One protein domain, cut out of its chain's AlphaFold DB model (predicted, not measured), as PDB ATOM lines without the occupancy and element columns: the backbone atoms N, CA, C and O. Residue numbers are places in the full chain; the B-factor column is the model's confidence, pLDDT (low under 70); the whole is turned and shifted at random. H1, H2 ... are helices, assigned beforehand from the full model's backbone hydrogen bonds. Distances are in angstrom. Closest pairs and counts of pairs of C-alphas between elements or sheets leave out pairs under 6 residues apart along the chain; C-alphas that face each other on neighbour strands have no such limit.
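This is residues 20 to 114 of the 114 residues of an uncharacterized protein of Micromonospora chersina (UniProt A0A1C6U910). A helical hairpin, H1 and H2 side by side, lies on one side of the domain and a single helix, H3, on the other, with part of a long looping stretch, residues 61 to 98, in the middle between them. That stretch also loops out past the helices, to one far end of the domain at Pro 89. The printed part has 95 residues, with three named helices in the order H1, H2, H3 and no named strand; the class is all helix. The whole is compact, with a radius of gyration of the C-alphas of 13.5 A, and flat, spanning 41 by 34 by 18 A.

H1, residues 21 to 41, touches H2, residues 45 to 60, with 13 pairs of C-alphas within 8 A. Their closest C-alphas, those of Ala 39 and Tyr 48, are 5.4 A apart. The two run opposite ways at a shallow tilt of 16 degrees, centre to centre 10.8 A, and form a helical hairpin over a tight link of 3 residues. H3, residues 99 to 113, is apart from H1 and from H2, with no C-alpha within 8 A of either. In H1, H2 and H3 every O i to N i+4 pair is within hydrogen-bond range.

H1 begins at C-alpha 21, at (-23.838, 17.658, -50.918), and is 30.3 A long from first to last C-alpha. H2 begins at C-alpha 45, at (-33.983, 38.399, -31.427), and is 22.8 A long. H3, 21.4 A long, ends at C-alpha 113, at (-30.484, 24.791, -62.610).

The two C-alphas farthest apart, those of Ser 20 and Pro 89, are 42.2 A apart. The printed part has no cut and ends at the chain's last residue, Gly 114. The link from H2 to H3 is long, 38 residues. The mean pLDDT of the printed part is 83.7; residues 65 to 67 and 112 to 114 are under 70.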
ATOM      1  N   SER A  20     -24.097  13.078 -49.148       85.81
ATOM      2  CA  SER A  20     -24.065  13.866 -50.379       85.81
ATOM      3  C   SER A  20     -24.146  15.365 -50.071       85.81
ATOM      4  O   SER A  20     -24.558  15.794 -48.986       85.81
ATOM      5  N   ARG A  21     -23.765  16.196 -51.046       82.19
ATOM      6  CA  ARG A  21     -23.838  17.658 -50.918       82.19
ATOM      7  C   ARG A  21     -25.279  18.121 -50.688       82.19
ATOM      8  O   ARG A  21     -25.511  19.048 -49.913       82.19
ATOM      9  N   GLU A  22     -26.231  17.465 -51.339       80.56
ATOM     10  CA  GLU A  22     -27.662  17.713 -51.218       80.56
ATOM     11  C   GLU A  22     -28.178  17.334 -49.825       80.56
ATOM     12  O   GLU A  22     -28.872  18.133 -49.195       80.56
ATOM     13  N   GLU A  23     -27.801  16.163 -49.302       82.44
ATOM     14  CA  GLU A  23     -28.188  15.729 -47.953       82.44
ATOM     15  C   GLU A  23     -27.587  16.629 -46.870       82.44
ATOM     16  O   GLU A  23     -28.293  17.034 -45.946       82.44
ATOM     17  N   ALA A  24     -26.313  17.005 -47.007       84.06
ATOM     18  CA  ALA A  24     -25.664  17.946 -46.099       84.06
ATOM     19  C   ALA A  24     -26.359  19.320 -46.116       84.06
ATOM     20  O   ALA A  24     -26.572  19.921 -45.061       84.06
ATOM     21  N   GLY A  25     -26.766  19.796 -47.300       83.12
ATOM     22  CA  GLY A  25     -27.586  20.999 -47.441       83.12
ATOM     23  C   GLY A  25     -28.926  20.861 -46.717       83.12
ATOM     24  O   GLY A  25     -29.263  21.700 -45.884       83.12
ATOM     25  N   LEU A  26     -29.666  19.778 -46.966       80.31
ATOM     26  CA  LEU A  26     -30.946  19.508 -46.303       80.31
ATOM     27  C   LEU A  26     -30.814  19.504 -44.775       80.31
ATOM     28  O   LEU A  26     -31.628  20.127 -44.092       80.31
ATOM     29  N   TRP A  27     -29.781  18.851 -44.241       85.88
ATOM     30  CA  TRP A  27     -29.514  18.814 -42.803       85.88
ATOM     31  C   TRP A  27     -29.223  20.204 -42.244       85.88
ATOM     32  O   TRP A  27     -29.823  20.599 -41.245       85.88
ATOM     33  N   PHE A  28     -28.343  20.960 -42.906       88.25
ATOM     34  CA  PHE A  28     -27.984  22.313 -42.488       88.25
ATOM     35  C   PHE A  28     -29.214  23.222 -42.407       88.25
ATOM     36  O   PHE A  28     -29.450  23.877 -41.391       88.25
ATOM     37  N   TRP A  29     -30.020  23.243 -43.466       82.75
ATOM     38  CA  TRP A  29     -31.175  24.128 -43.543       82.75
ATOM     39  C   TRP A  29     -32.291  23.702 -42.591       82.75
ATOM     40  O   TRP A  29     -32.842  24.562 -41.909       82.75
ATOM     41  N   SER A  30     -32.540  22.396 -42.440       82.75
ATOM     42  CA  SER A  30     -33.480  21.859 -41.443       82.75
ATOM     43  C   SER A  30     -33.095  22.250 -40.012       82.75
ATOM     44  O   SER A  30     -33.928  22.728 -39.239       82.75
ATOM     45  N   ALA A  31     -31.809  22.146 -39.664       89.12
ATOM     46  CA  ALA A  31     -31.320  22.597 -38.365       89.12
ATOM     47  C   ALA A  31     -31.491  24.115 -38.186       89.12
ATOM     48  O   ALA A  31     -31.900  24.580 -37.121       89.12
ATOM     49  N   LEU A  32     -31.223  24.903 -39.233       87.31
ATOM     50  CA  LEU A  32     -31.380  26.354 -39.183       87.31
ATOM     51  C   LEU A  32     -32.847  26.784 -39.026       87.31
ATOM     52  O   LEU A  32     -33.125  27.729 -38.284       87.31
ATOM     53  N   GLN A  33     -33.778  26.079 -39.675       80.88
ATOM     54  CA  GLN A  33     -35.224  26.235 -39.496       80.88
ATOM     55  C   GLN A  33     -35.611  26.000 -38.037       80.88
ATOM     56  O   GLN A  33     -36.187  26.887 -37.415       80.88
ATOM     57  N   TYR A  34     -35.196  24.870 -37.458       85.94
ATOM     58  CA  TYR A  34     -35.474  24.551 -36.057       85.94
ATOM     59  C   TYR A  34     -34.980  25.644 -35.094       85.94
ATOM     60  O   TYR A  34     -35.711  26.074 -34.199       85.94
ATOM     61  N   ILE A  35     -33.759  26.153 -35.300       89.06
ATOM     62  CA  ILE A  35     -33.210  27.263 -34.503       89.06
ATOM     63  C   ILE A  35     -34.063  28.528 -34.666       89.06
ATOM     64  O   ILE A  35     -34.316  29.237 -33.692       89.06
ATOM     65  N   THR A  36     -34.508  28.816 -35.887       80.50
ATOM     66  CA  THR A  36     -35.313  29.999 -36.210       80.50
ATOM     67  C   THR A  36     -36.713  29.925 -35.589       80.50
ATOM     68  O   THR A  36     -37.214  30.930 -35.071       80.50
ATOM     69  N   ASP A  37     -37.317  28.738 -35.571       78.25
ATOM     70  CA  ASP A  37     -38.598  28.479 -34.914       78.25
ATOM     71  C   ASP A  37     -38.480  28.626 -33.399       78.25
ATOM     72  O   ASP A  37     -39.277  29.338 -32.785       78.25
ATOM     73  N   ALA A  38     -37.436  28.047 -32.797       85.81
ATOM     74  CA  ALA A  38     -37.152  28.212 -31.375       85.81
ATOM     75  C   ALA A  38     -36.907  29.689 -31.016       85.81
ATOM     76  O   ALA A  38     -37.468  30.200 -30.044       85.81
ATOM     77  N   ALA A  39     -36.131  30.412 -31.829       85.25
ATOM     78  CA  ALA A  39     -35.910  31.846 -31.651       85.25
ATOM     79  C   ALA A  39     -37.228  32.630 -31.675       85.25
ATOM     80  O   ALA A  39     -37.445  33.499 -30.832       85.25
ATOM     81  N   SER A  40     -38.128  32.289 -32.598       77.56
ATOM     82  CA  SER A  40     -39.442  32.924 -32.720       77.56
ATOM     83  C   SER A  40     -40.338  32.610 -31.518       77.56
ATOM     84  O   SER A  40     -40.896  33.530 -30.917       77.56
ATOM     85  N   ALA A  41     -40.418  31.340 -31.107       79.44
ATOM     86  CA  ALA A  41     -41.215  30.892 -29.962       79.44
ATOM     87  C   ALA A  41     -40.793  31.578 -28.653       79.44
ATOM     88  O   ALA A  41     -41.635  31.980 -27.848       79.44
ATOM     89  N   HIS A  42     -39.488  31.780 -28.468       90.12
ATOM     90  CA  HIS A  42     -38.931  32.453 -27.295       90.12
ATOM     91  C   HIS A  42     -38.770  33.971 -27.464       90.12
ATOM     92  O   HIS A  42     -38.286  34.627 -26.543       90.12
ATOM     93  N   ARG A  43     -39.171  34.548 -28.609       84.19
ATOM     94  CA  ARG A  43     -38.952  35.968 -28.961       84.19
ATOM     95  C   ARG A  43     -37.494  36.412 -28.769       84.19
ATOM     96  O   ARG A  43     -37.218  37.527 -28.334       84.19
ATOM     97  N   ASN A  44     -36.555  35.521 -29.077       92.75
ATOM     98  CA  ASN A  44     -35.128  35.746 -28.913       92.75
ATOM     99  C   ASN A  44     -34.533  36.342 -30.197       92.75
ATOM    100  O   ASN A  44     -34.145  35.623 -31.121       92.75
ATOM    101  N   GLU A  45     -34.467  37.672 -30.251       86.94
ATOM    102  CA  GLU A  45     -33.983  38.399 -31.427       86.94
ATOM    103  C   GLU A  45     -32.495  38.143 -31.720       86.94
ATOM    104  O   GLU A  45     -32.092  38.058 -32.881       86.94
ATOM    105  N   GLU A  46     -31.667  37.964 -30.692       94.12
ATOM    106  CA  GLU A  46     -30.238  37.697 -30.875       94.12
ATOM    107  C   GLU A  46     -29.998  36.313 -31.486       94.12
ATOM    108  O   GLU A  46     -29.207  36.177 -32.425       94.12
ATOM    109  N   LEU A  47     -30.747  35.298 -31.044       90.25
ATOM    110  CA  LEU A  47     -30.703  33.966 -31.652       90.25
ATOM    111  C   LEU A  47     -31.165  34.008 -33.112       90.25
ATOM    112  O   LEU A  47     -30.542  33.407 -33.987       90.25
ATOM    113  N   TYR A  48     -32.212  34.783 -33.383       82.56
ATOM    114  CA  TYR A  48     -32.710  34.997 -34.732       82.56
ATOM    115  C   TYR A  48     -31.652  35.642 -35.650       82.56
ATOM    116  O   TYR A  48     -31.386  35.172 -36.761       82.56
ATOM    117  N   ARG A  49     -30.978  36.696 -35.170       85.88
ATOM    118  CA  ARG A  49     -29.878  37.368 -35.883       85.88
ATOM    119  C   ARG A  49     -28.702  36.423 -36.131       85.88
ATOM    120  O   ARG A  49     -28.115  36.468 -37.214       85.88
ATOM    121  N   ALA A  50     -28.358  35.579 -35.158       93.75
ATOM    122  CA  ALA A  50     -27.299  34.582 -35.294       93.75
ATOM    123  C   ALA A  50     -27.640  33.539 -36.370       93.75
ATOM    124  O   ALA A  50     -26.837  33.332 -37.281       93.75
ATOM    125  N   ALA A  51     -28.850  32.970 -36.342       86.94
ATOM    126  CA  ALA A  51     -29.320  32.032 -37.361       86.94
ATOM    127  C   ALA A  51     -29.254  32.650 -38.771       86.94
ATOM    128  O   ALA A  51     -28.700  32.059 -39.700       86.94
ATOM    129  N   ARG A  52     -29.704  33.902 -38.922       83.19
ATOM    130  CA  ARG A  52     -29.618  34.623 -40.200       83.19
ATOM    131  C   ARG A  52     -28.176  34.775 -40.697       83.19
ATOM    132  O   ARG A  52     -27.919  34.555 -41.879       83.19
ATOM    133  N   LYS A  53     -27.227  35.129 -39.821       90.44
ATOM    134  CA  LYS A  53     -25.796  35.223 -40.175       90.44
ATOM    135  C   LYS A  53     -25.244  33.878 -40.650       90.44
ATOM    136  O   LYS A  53     -24.586  33.837 -41.686       90.44
ATOM    137  N   THR A  54     -25.563  32.796 -39.943       90.44
ATOM    138  CA  THR A  54     -25.144  31.434 -40.301       90.44
ATOM    139  C   THR A  54     -25.689  31.011 -41.666       90.44
ATOM    140  O   THR A  54     -24.929  30.516 -42.495       90.44
ATOM    141  N   GLY A  55     -26.965  31.287 -41.954       84.19
ATOM    142  CA  GLY A  55     -27.561  31.018 -43.266       84.19
ATOM    143  C   GLY A  55     -26.889  31.791 -44.407       84.19
ATOM    144  O   GLY A  55     -26.574  31.214 -45.444       84.19
ATOM    145  N   MET A  56     -26.599  33.084 -44.218       82.75
ATOM    146  CA  MET A  56     -25.880  33.878 -45.228       82.75
ATOM    147  C   MET A  56     -24.454  33.367 -45.466       82.75
ATOM    148  O   MET A  56     -24.008  33.301 -46.611       82.75
ATOM    149  N   ALA A  57     -23.745  32.979 -44.402       88.19
ATOM    150  CA  ALA A  57     -22.414  32.394 -44.519       88.19
ATOM    151  C   ALA A  57     -22.457  31.075 -45.308       88.19
ATOM    152  O   ALA A  57     -21.667  30.893 -46.230       88.19
ATOM    153  N   ALA A  58     -23.422  30.200 -45.029       86.12
ATOM    154  CA  ALA A  58     -23.609  28.952 -45.767       86.12
ATOM    155  C   ALA A  58     -23.868  29.170 -47.265       86.12
ATOM    156  O   ALA A  58     -23.241  28.511 -48.096       86.12
ATOM    157  N   LEU A  59     -24.712  30.146 -47.616       79.31
ATOM    158  CA  LEU A  59     -24.933  30.534 -49.013       79.31
ATOM    159  C   LEU A  59     -23.643  31.009 -49.682       79.31
ATOM    160  O   LEU A  59     -23.367  30.620 -50.814       79.31
ATOM    161  N   SER A  60     -22.821  31.795 -48.978       80.69
ATOM    162  CA  SER A  60     -21.528  32.254 -49.508       80.69
ATOM    163  C   SER A  60     -20.547  31.109 -49.793       80.69
ATOM    164  O   SER A  60     -19.677  31.251 -50.645       80.69
ATOM    165  N   GLN A  61     -20.702  29.971 -49.108       86.25
ATOM    166  CA  GLN A  61     -19.908  28.755 -49.320       86.25
ATOM    167  C   GLN A  61     -20.538  27.808 -50.354       86.25
ATOM    168  O   GLN A  61     -20.036  26.708 -50.580       86.25
ATOM    169  N   GLY A  62     -21.648  28.205 -50.985       82.06
ATOM    170  CA  GLY A  62     -22.336  27.389 -51.981       82.06
ATOM    171  C   GLY A  62     -23.044  26.169 -51.392       82.06
ATOM    172  O   GLY A  62     -23.242  25.185 -52.112       82.06
ATOM    173  N   ILE A  63     -23.416  26.195 -50.107       81.75
ATOM    174  CA  ILE A  63     -24.349  25.204 -49.564       81.75
ATOM    175  C   ILE A  63     -25.682  25.407 -50.296       81.75
ATOM    176  O   ILE A  63     -26.243  26.505 -50.226       81.75
ATOM    177  N   PRO A  64     -26.177  24.393 -51.031       72.50
ATOM    178  CA  PRO A  64     -27.369  24.551 -51.849       72.50
ATOM    179  C   PRO A  64     -28.553  24.866 -50.941       72.50
ATOM    180  O   PRO A  64     -28.725  24.224 -49.904       72.50
ATOM    181  N   LEU A  65     -29.372  25.850 -51.322       69.81
ATOM    182  CA  LEU A  65     -30.698  25.984 -50.725       69.81
ATOM    183  C   LEU A  65     -31.431  24.664 -50.964       69.81
ATOM    184  O   LEU A  65     -31.371  24.139 -52.079       69.81
ATOM    185  N   PRO A  66     -32.147  24.124 -49.969       65.62
ATOM    186  CA  PRO A  66     -33.061  23.055 -50.288       65.62
ATOM    187  C   PRO A  66     -34.106  23.730 -51.179       65.62
ATOM    188  O   PRO A  66     -34.592  24.812 -50.840       65.62
ATOM    189  N   PHE A  67     -34.393  23.175 -52.353       66.31
ATOM    190  CA  PHE A  67     -35.375  23.752 -53.275       66.31
ATOM    191  C   PHE A  67     -36.793  23.624 -52.692       66.31
ATOM    192  O   PHE A  67     -37.622  22.844 -53.144       66.31
ATOM    193  N   SER A  68     -37.040  24.383 -51.632       75.88
ATOM    194  CA  SER A  68     -38.222  24.426 -50.804       75.88
ATOM    195  C   SER A  68     -38.540  25.890 -50.555       75.88
ATOM    196  O   SER A  68     -37.688  26.686 -50.148       75.88
ATOM    197  N   ALA A  69     -39.808  26.226 -50.759       81.19
ATOM    198  CA  ALA A  69     -40.330  27.571 -50.591       81.19
ATOM    199  C   ALA A  69     -40.056  28.164 -49.201       81.19
ATOM    200  O   ALA A  69     -39.906  29.382 -49.067       81.19
ATOM    201  N   ALA A  70     -39.927  27.315 -48.178       78.56
ATOM    202  CA  ALA A  70     -39.615  27.725 -46.815       78.56
ATOM    203  C   ALA A  70     -38.254  28.437 -46.700       78.56
ATOM    204  O   ALA A  70     -38.074  29.276 -45.823       78.56
ATOM    205  N   TYR A  71     -37.310  28.217 -47.616       76.12
ATOM    206  CA  TYR A  71     -35.958  28.789 -47.523       76.12
ATOM    207  C   TYR A  71     -35.718  29.974 -48.461       76.12
ATOM    208  O   TYR A  71     -34.589  30.421 -48.650       76.12
ATOM    209  N   VAL A  72     -36.794  30.547 -48.994       79.88
ATOM    210  CA  VAL A  72     -36.768  31.775 -49.794       79.88
ATOM    211  C   VAL A  72     -37.505  32.880 -49.046       79.88
ATOM    212  O   VAL A  72     -38.542  32.626 -48.449       79.88
ATOM    213  N   GLY A  73     -36.993  34.113 -49.061       83.62
ATOM    214  CA  GLY A  73     -37.654  35.240 -48.394       83.62
ATOM    215  C   GLY A  73     -39.012  35.587 -49.024       83.62
ATOM    216  O   GLY A  73     -39.119  35.728 -50.249       83.62
ATOM    217  N   CYS A  74     -40.039  35.766 -48.190       89.81
ATOM    218  CA  CYS A  74     -41.390  36.105 -48.628       89.81
ATOM    219  C   CYS A  74     -41.491  37.585 -49.042       89.81
ATOM    220  O   CYS A  74     -41.235  38.457 -48.211       89.81
ATOM    221  N   PRO A  75     -41.910  37.901 -50.281       91.56
ATOM    222  CA  PRO A  75     -42.062  39.287 -50.730       91.56
ATOM    223  C   PRO A  75     -43.309  39.990 -50.162       91.56
ATOM    224  O   PRO A  75     -43.421  41.202 -50.291       91.56
ATOM    225  N   ILE A  76     -44.244  39.248 -49.558       94.44
ATOM    226  CA  ILE A  76     -45.505  39.791 -49.035       94.44
ATOM    227  C   ILE A  76     -45.361  40.235 -47.582       94.44
ATOM    228  O   ILE A  76     -45.679  41.372 -47.245       94.44
ATOM    229  N   CYS A  77     -44.865  39.350 -46.714       91.38
ATOM    230  CA  CYS A  77     -44.740  39.630 -45.281       91.38
ATOM    231  C   CYS A  77     -43.309  39.850 -44.790       91.38
ATOM    232  O   CYS A  77     -43.106  40.011 -43.590       91.38
ATOM    233  N   ASN A  78     -42.317  39.852 -45.685       85.81
ATOM    234  CA  ASN A  78     -40.893  39.947 -45.346       85.81
ATOM    235  C   ASN A  78     -40.395  38.840 -44.400       85.81
ATOM    236  O   ASN A  78     -39.334  38.985 -43.793       85.81
ATOM    237  N   ALA A  79     -41.126  37.720 -44.297       83.50
ATOM    238  CA  ALA A  79     -40.639  36.529 -43.612       83.50
ATOM    239  C   ALA A  79     -39.327  36.084 -44.266       83.50
ATOM    240  O   ALA A  79     -39.254  35.880 -45.481       83.50
ATOM    241  N   ASN A  80     -38.277  35.967 -43.464       76.44
ATOM    242  CA  ASN A  80     -36.964  35.553 -43.941       76.44
ATOM    243  C   ASN A  80     -36.957  34.050 -44.280       76.44
ATOM    244  O   ASN A  80     -37.862  33.321 -43.856       76.44
ATOM    245  N   PRO A  81     -35.923  33.561 -44.995       74.69
ATOM    246  CA  PRO A  81     -35.658  32.131 -45.112       74.69
ATOM    247  C   PRO A  81     -35.757  31.440 -43.753       74.69
ATOM    248  O   PRO A  81     -35.183  31.904 -42.771       74.69
ATOM    249  N   GLY A  82     -36.521  30.360 -43.706       70.25
ATOM    250  CA  GLY A  82     -36.750  29.590 -42.499       70.25
ATOM    251  C   GLY A  82     -37.812  30.145 -41.538       70.25
ATOM    252  O   GLY A  82     -38.040  29.575 -40.485       70.25
ATOM    253  N   GLN A  83     -38.468  31.272 -41.826       76.06
ATOM    254  CA  GLN A  83     -39.628  31.714 -41.036       76.06
ATOM    255  C   GLN A  83     -40.932  31.286 -41.691       76.06
ATOM    256  O   GLN A  83     -41.037  31.353 -42.914       76.06
ATOM    257  N   ASN A  84     -41.959  30.981 -40.900       83.56
ATOM    258  CA  ASN A  84     -43.327  30.892 -41.410       83.56
ATOM    259  C   ASN A  84     -43.836  32.263 -41.862       83.56
ATOM    260  O   ASN A  84     -43.404  33.309 -41.369       83.56
ATOM    261  N   CYS A  85     -44.745  32.264 -42.836       89.56
ATOM    262  CA  CYS A  85     -45.412  33.502 -43.213       89.56
ATOM    263  C   CYS A  85     -46.415  33.903 -42.123       89.56
ATOM    264  O   CYS A  85     -46.869  33.072 -41.338       89.56
ATOM    265  N   ILE A  86     -46.792  35.182 -42.096       89.88
ATOM    266  CA  ILE A  86     -47.845  35.690 -41.208       89.88
ATOM    267  C   ILE A  86     -49.047  36.176 -42.013       89.88
ATOM    268  O   ILE A  86     -48.912  36.604 -43.160       89.88
ATOM    269  N   ASN A  87     -50.228  36.146 -41.398       91.81
ATOM    270  CA  ASN A  87     -51.419  36.754 -41.979       91.81
ATOM    271  C   ASN A  87     -51.239  38.271 -42.095       91.81
ATOM    272  O   ASN A  87     -50.900  38.936 -41.117       91.81
ATOM    273  N   LEU A  88     -51.525  38.817 -43.276       90.06
ATOM    274  CA  LEU A  88     -51.601  40.257 -43.506       90.06
ATOM    275  C   LEU A  88     -52.973  40.628 -44.081       90.06
ATOM    276  O   LEU A  88     -53.602  39.802 -44.752       90.06
ATOM    277  N   PRO A  89     -53.451  41.870 -43.873       88.69
ATOM    278  CA  PRO A  89     -54.642  42.358 -44.554       88.69
ATOM    279  C   PRO A  89     -54.520  42.145 -46.067       88.69
ATOM    280  O   PRO A  89     -53.505  42.500 -46.661       88.69
ATOM    281  N   ARG A  90     -55.554  41.562 -46.688       85.44
ATOM    282  CA  ARG A  90     -55.600  41.183 -48.119       85.44
ATOM    283  C   ARG A  90     -54.659  40.044 -48.548       85.44
ATOM    284  O   ARG A  90     -54.756  39.610 -49.688       85.44
ATOM    285  N   HIS A  91     -53.842  39.504 -47.644       84.69
ATOM    286  CA  HIS A  91     -52.955  38.360 -47.886       84.69
ATOM    287  C   HIS A  91     -53.075  37.340 -46.744       84.69
ATOM    288  O   HIS A  91     -52.126  37.076 -45.998       84.69
ATOM    289  N   VAL A  92     -54.285  36.799 -46.593       85.31
ATOM    290  CA  VAL A  92     -54.576  35.730 -45.632       85.31
ATOM    291  C   VAL A  92     -53.940  34.435 -46.122       85.31
ATOM    292  O   VAL A  92     -54.078  34.058 -47.288       85.31
ATOM    293  N   LEU A  93     -53.241  33.763 -45.219       86.69
ATOM    294  CA  LEU A  93     -52.611  32.480 -45.455       86.69
ATOM    295  C   LEU A  93     -53.672  31.395 -45.633       86.69
ATOM    296  O   LEU A  93     -54.520  31.192 -44.767       86.69
ATOM    297  N   LYS A  94     -53.623  30.707 -46.777       80.81
ATOM    298  CA  LYS A  94     -54.388  29.471 -47.010       80.81
ATOM    299  C   LYS A  94     -53.628  28.233 -46.525       80.81
ATOM    300  O   LYS A  94     -54.253  27.259 -46.129       80.81
ATOM    301  N   GLU A  95     -52.300  28.307 -46.548       83.81
ATOM    302  CA  GLU A  95     -51.341  27.306 -46.065       83.81
ATOM    303  C   GLU A  95     -50.272  27.999 -45.200       83.81
ATOM    304  O   GLU A  95     -50.397  29.180 -44.891       83.81
ATOM    305  N   GLU A  96     -49.191  27.310 -44.829       86.12
ATOM    306  CA  GLU A  96     -48.110  27.862 -43.991       86.12
ATOM    307  C   GLU A  96     -47.310  28.996 -44.674       86.12
ATOM    308  O   GLU A  96     -46.692  29.832 -44.003       86.12
ATOM    309  N   LEU A  97     -47.335  29.064 -46.014       89.81
ATOM    310  CA  LEU A  97     -46.573  30.021 -46.819       89.81
ATOM    311  C   LEU A  97     -47.467  30.838 -47.765       89.81
ATOM    312  O   LEU A  97     -48.456  30.345 -48.306       89.81
ATOM    313  N   HIS A  98     -47.085  32.093 -48.026       93.81
ATOM    314  CA  HIS A  98     -47.704  32.891 -49.089       93.81
ATOM    315  C   HIS A  98     -47.383  32.291 -50.473       93.81
ATOM    316  O   HIS A  98     -46.213  31.978 -50.723       93.81
ATOM    317  N   PRO A  99     -48.361  32.179 -51.397       92.25
ATOM    318  CA  PRO A  99     -48.140  31.644 -52.746       92.25
ATOM    319  C   PRO A  99     -46.995  32.326 -53.503       92.25
ATOM    320  O   PRO A  99     -46.240  31.685 -54.228       92.25
ATOM    321  N   GLU A 100     -46.804  33.625 -53.288       92.56
ATOM    322  CA  GLU A 100     -45.749  34.425 -53.903       92.56
ATOM    323  C   GLU A 100     -44.347  33.986 -53.456       92.56
ATOM    324  O   GLU A 100     -43.388  34.083 -54.222       92.56
ATOM    325  N   ARG A 101     -44.212  33.471 -52.227       91.44
ATOM    326  CA  ARG A 101     -42.959  32.886 -51.734       91.44
ATOM    327  C   ARG A 101     -42.664  31.559 -52.428       91.44
ATOM    328  O   ARG A 101     -41.524  31.325 -52.828       91.44
ATOM    329  N   VAL A 102     -43.689  30.724 -52.601       90.06
ATOM    330  CA  VAL A 102     -43.590  29.447 -53.323       90.06
ATOM    331  C   VAL A 102     -43.163  29.686 -54.767       90.06
ATOM    332  O   VAL A 102     -42.177  29.117 -55.233       90.06
ATOM    333  N   GLU A 103     -43.829  30.619 -55.436       91.12
ATOM    334  CA  GLU A 103     -43.522  30.993 -56.813       91.12
ATOM    335  C   GLU A 103     -42.109  31.574 -56.962       91.12
ATOM    336  O   GLU A 103     -41.384  31.254 -57.907       91.12
ATOM    337  N   ARG A 104     -41.662  32.393 -56.003       88.81
ATOM    338  CA  ARG A 104     -40.288  32.910 -55.990       88.81
ATOM    339  C   ARG A 104     -39.256  31.789 -55.870       88.81
ATOM    340  O   ARG A 104     -38.223  31.854 -56.531       88.81
ATOM    341  N   SER A 105     -39.533  30.767 -55.061       86.94
ATOM    342  CA  SER A 105     -38.664  29.594 -54.943       86.94
ATOM    343  C   SER A 105     -38.577  28.798 -56.235       86.94
ATOM    344  O   SER A 105     -37.482  28.383 -56.606       86.94
ATOM    345  N   ARG A 106     -39.699  28.625 -56.941       88.06
ATOM    346  CA  ARG A 106     -39.722  27.979 -58.258       88.06
ATOM    347  C   ARG A 106     -38.840  28.730 -59.261       88.06
ATOM    348  O   ARG A 106     -37.979  28.125 -59.885       88.06
ATOM    349  N   LYS A 107     -38.983  30.057 -59.344       87.38
ATOM    350  CA  LYS A 107     -38.168  30.901 -60.241       87.38
ATOM    351  C   LYS A 107     -36.679  30.874 -59.904       87.38
ATOM    352  O   LYS A 107     -35.851  30.840 -60.805       87.38
ATOM    353  N   LEU A 108     -36.328  30.913 -58.617       80.81
ATOM    354  CA  LEU A 108     -34.927  30.830 -58.195       80.81
ATOM    355  C   LEU A 108     -34.303  29.501 -58.606       80.81
ATOM    356  O   LEU A 108     -33.184  29.502 -59.103       80.81
ATOM    357  N   ARG A 109     -35.046  28.401 -58.454       78.56
ATOM    358  CA  ARG A 109     -34.615  27.078 -58.899       78.56
ATOM    359  C   ARG A 109     -34.303  27.053 -60.395       78.56
ATOM    360  O   ARG A 109     -33.213  26.639 -60.772       78.56
ATOM    361  N   GLU A 110     -35.214  27.566 -61.218       83.56
ATOM    362  CA  GLU A 110     -35.048  27.641 -62.679       83.56
ATOM    363  C   GLU A 110     -33.815  28.450 -63.100       83.56
ATOM    364  O   GLU A 110     -33.154  28.092 -64.066       83.56
ATOM    365  N   LEU A 111     -33.470  29.511 -62.363       78.88
ATOM    366  CA  LEU A 111     -32.282  30.328 -62.639       78.88
ATOM    367  C   LEU A 111     -30.966  29.667 -62.214       78.88
ATOM    368  O   LEU A 111     -29.913  30.044 -62.718       78.88
ATOM    369  N   THR A 112     -31.004  28.755 -61.244       68.38
ATOM    370  CA  THR A 112     -29.803  28.080 -60.722       68.38
ATOM    371  C   THR A 112     -29.541  26.721 -61.359       68.38
ATOM    372  O   THR A 112     -28.413  26.241 -61.295       68.38
ATOM    373  N   GLU A 113     -30.570  26.090 -61.925       67.19
ATOM    374  CA  GLU A 113     -30.484  24.791 -62.610       67.19
ATOM    375  C   GLU A 113     -30.491  24.925 -64.150       67.19
ATOM    376  O   GLU A 113     -30.313  23.919 -64.838       67.19
ATOM    377  N   GLY A 114     -30.719  26.135 -64.681       52.44
ATOM    378  CA  GLY A 114     -30.760  26.452 -66.116       52.44
ATOM    379  C   GLY A 114     -29.453  26.972 -66.702       52.44
ATOM    380  O   GLY A 114     -28.576  27.425 -65.933       52.44
TER     381      GLY A 114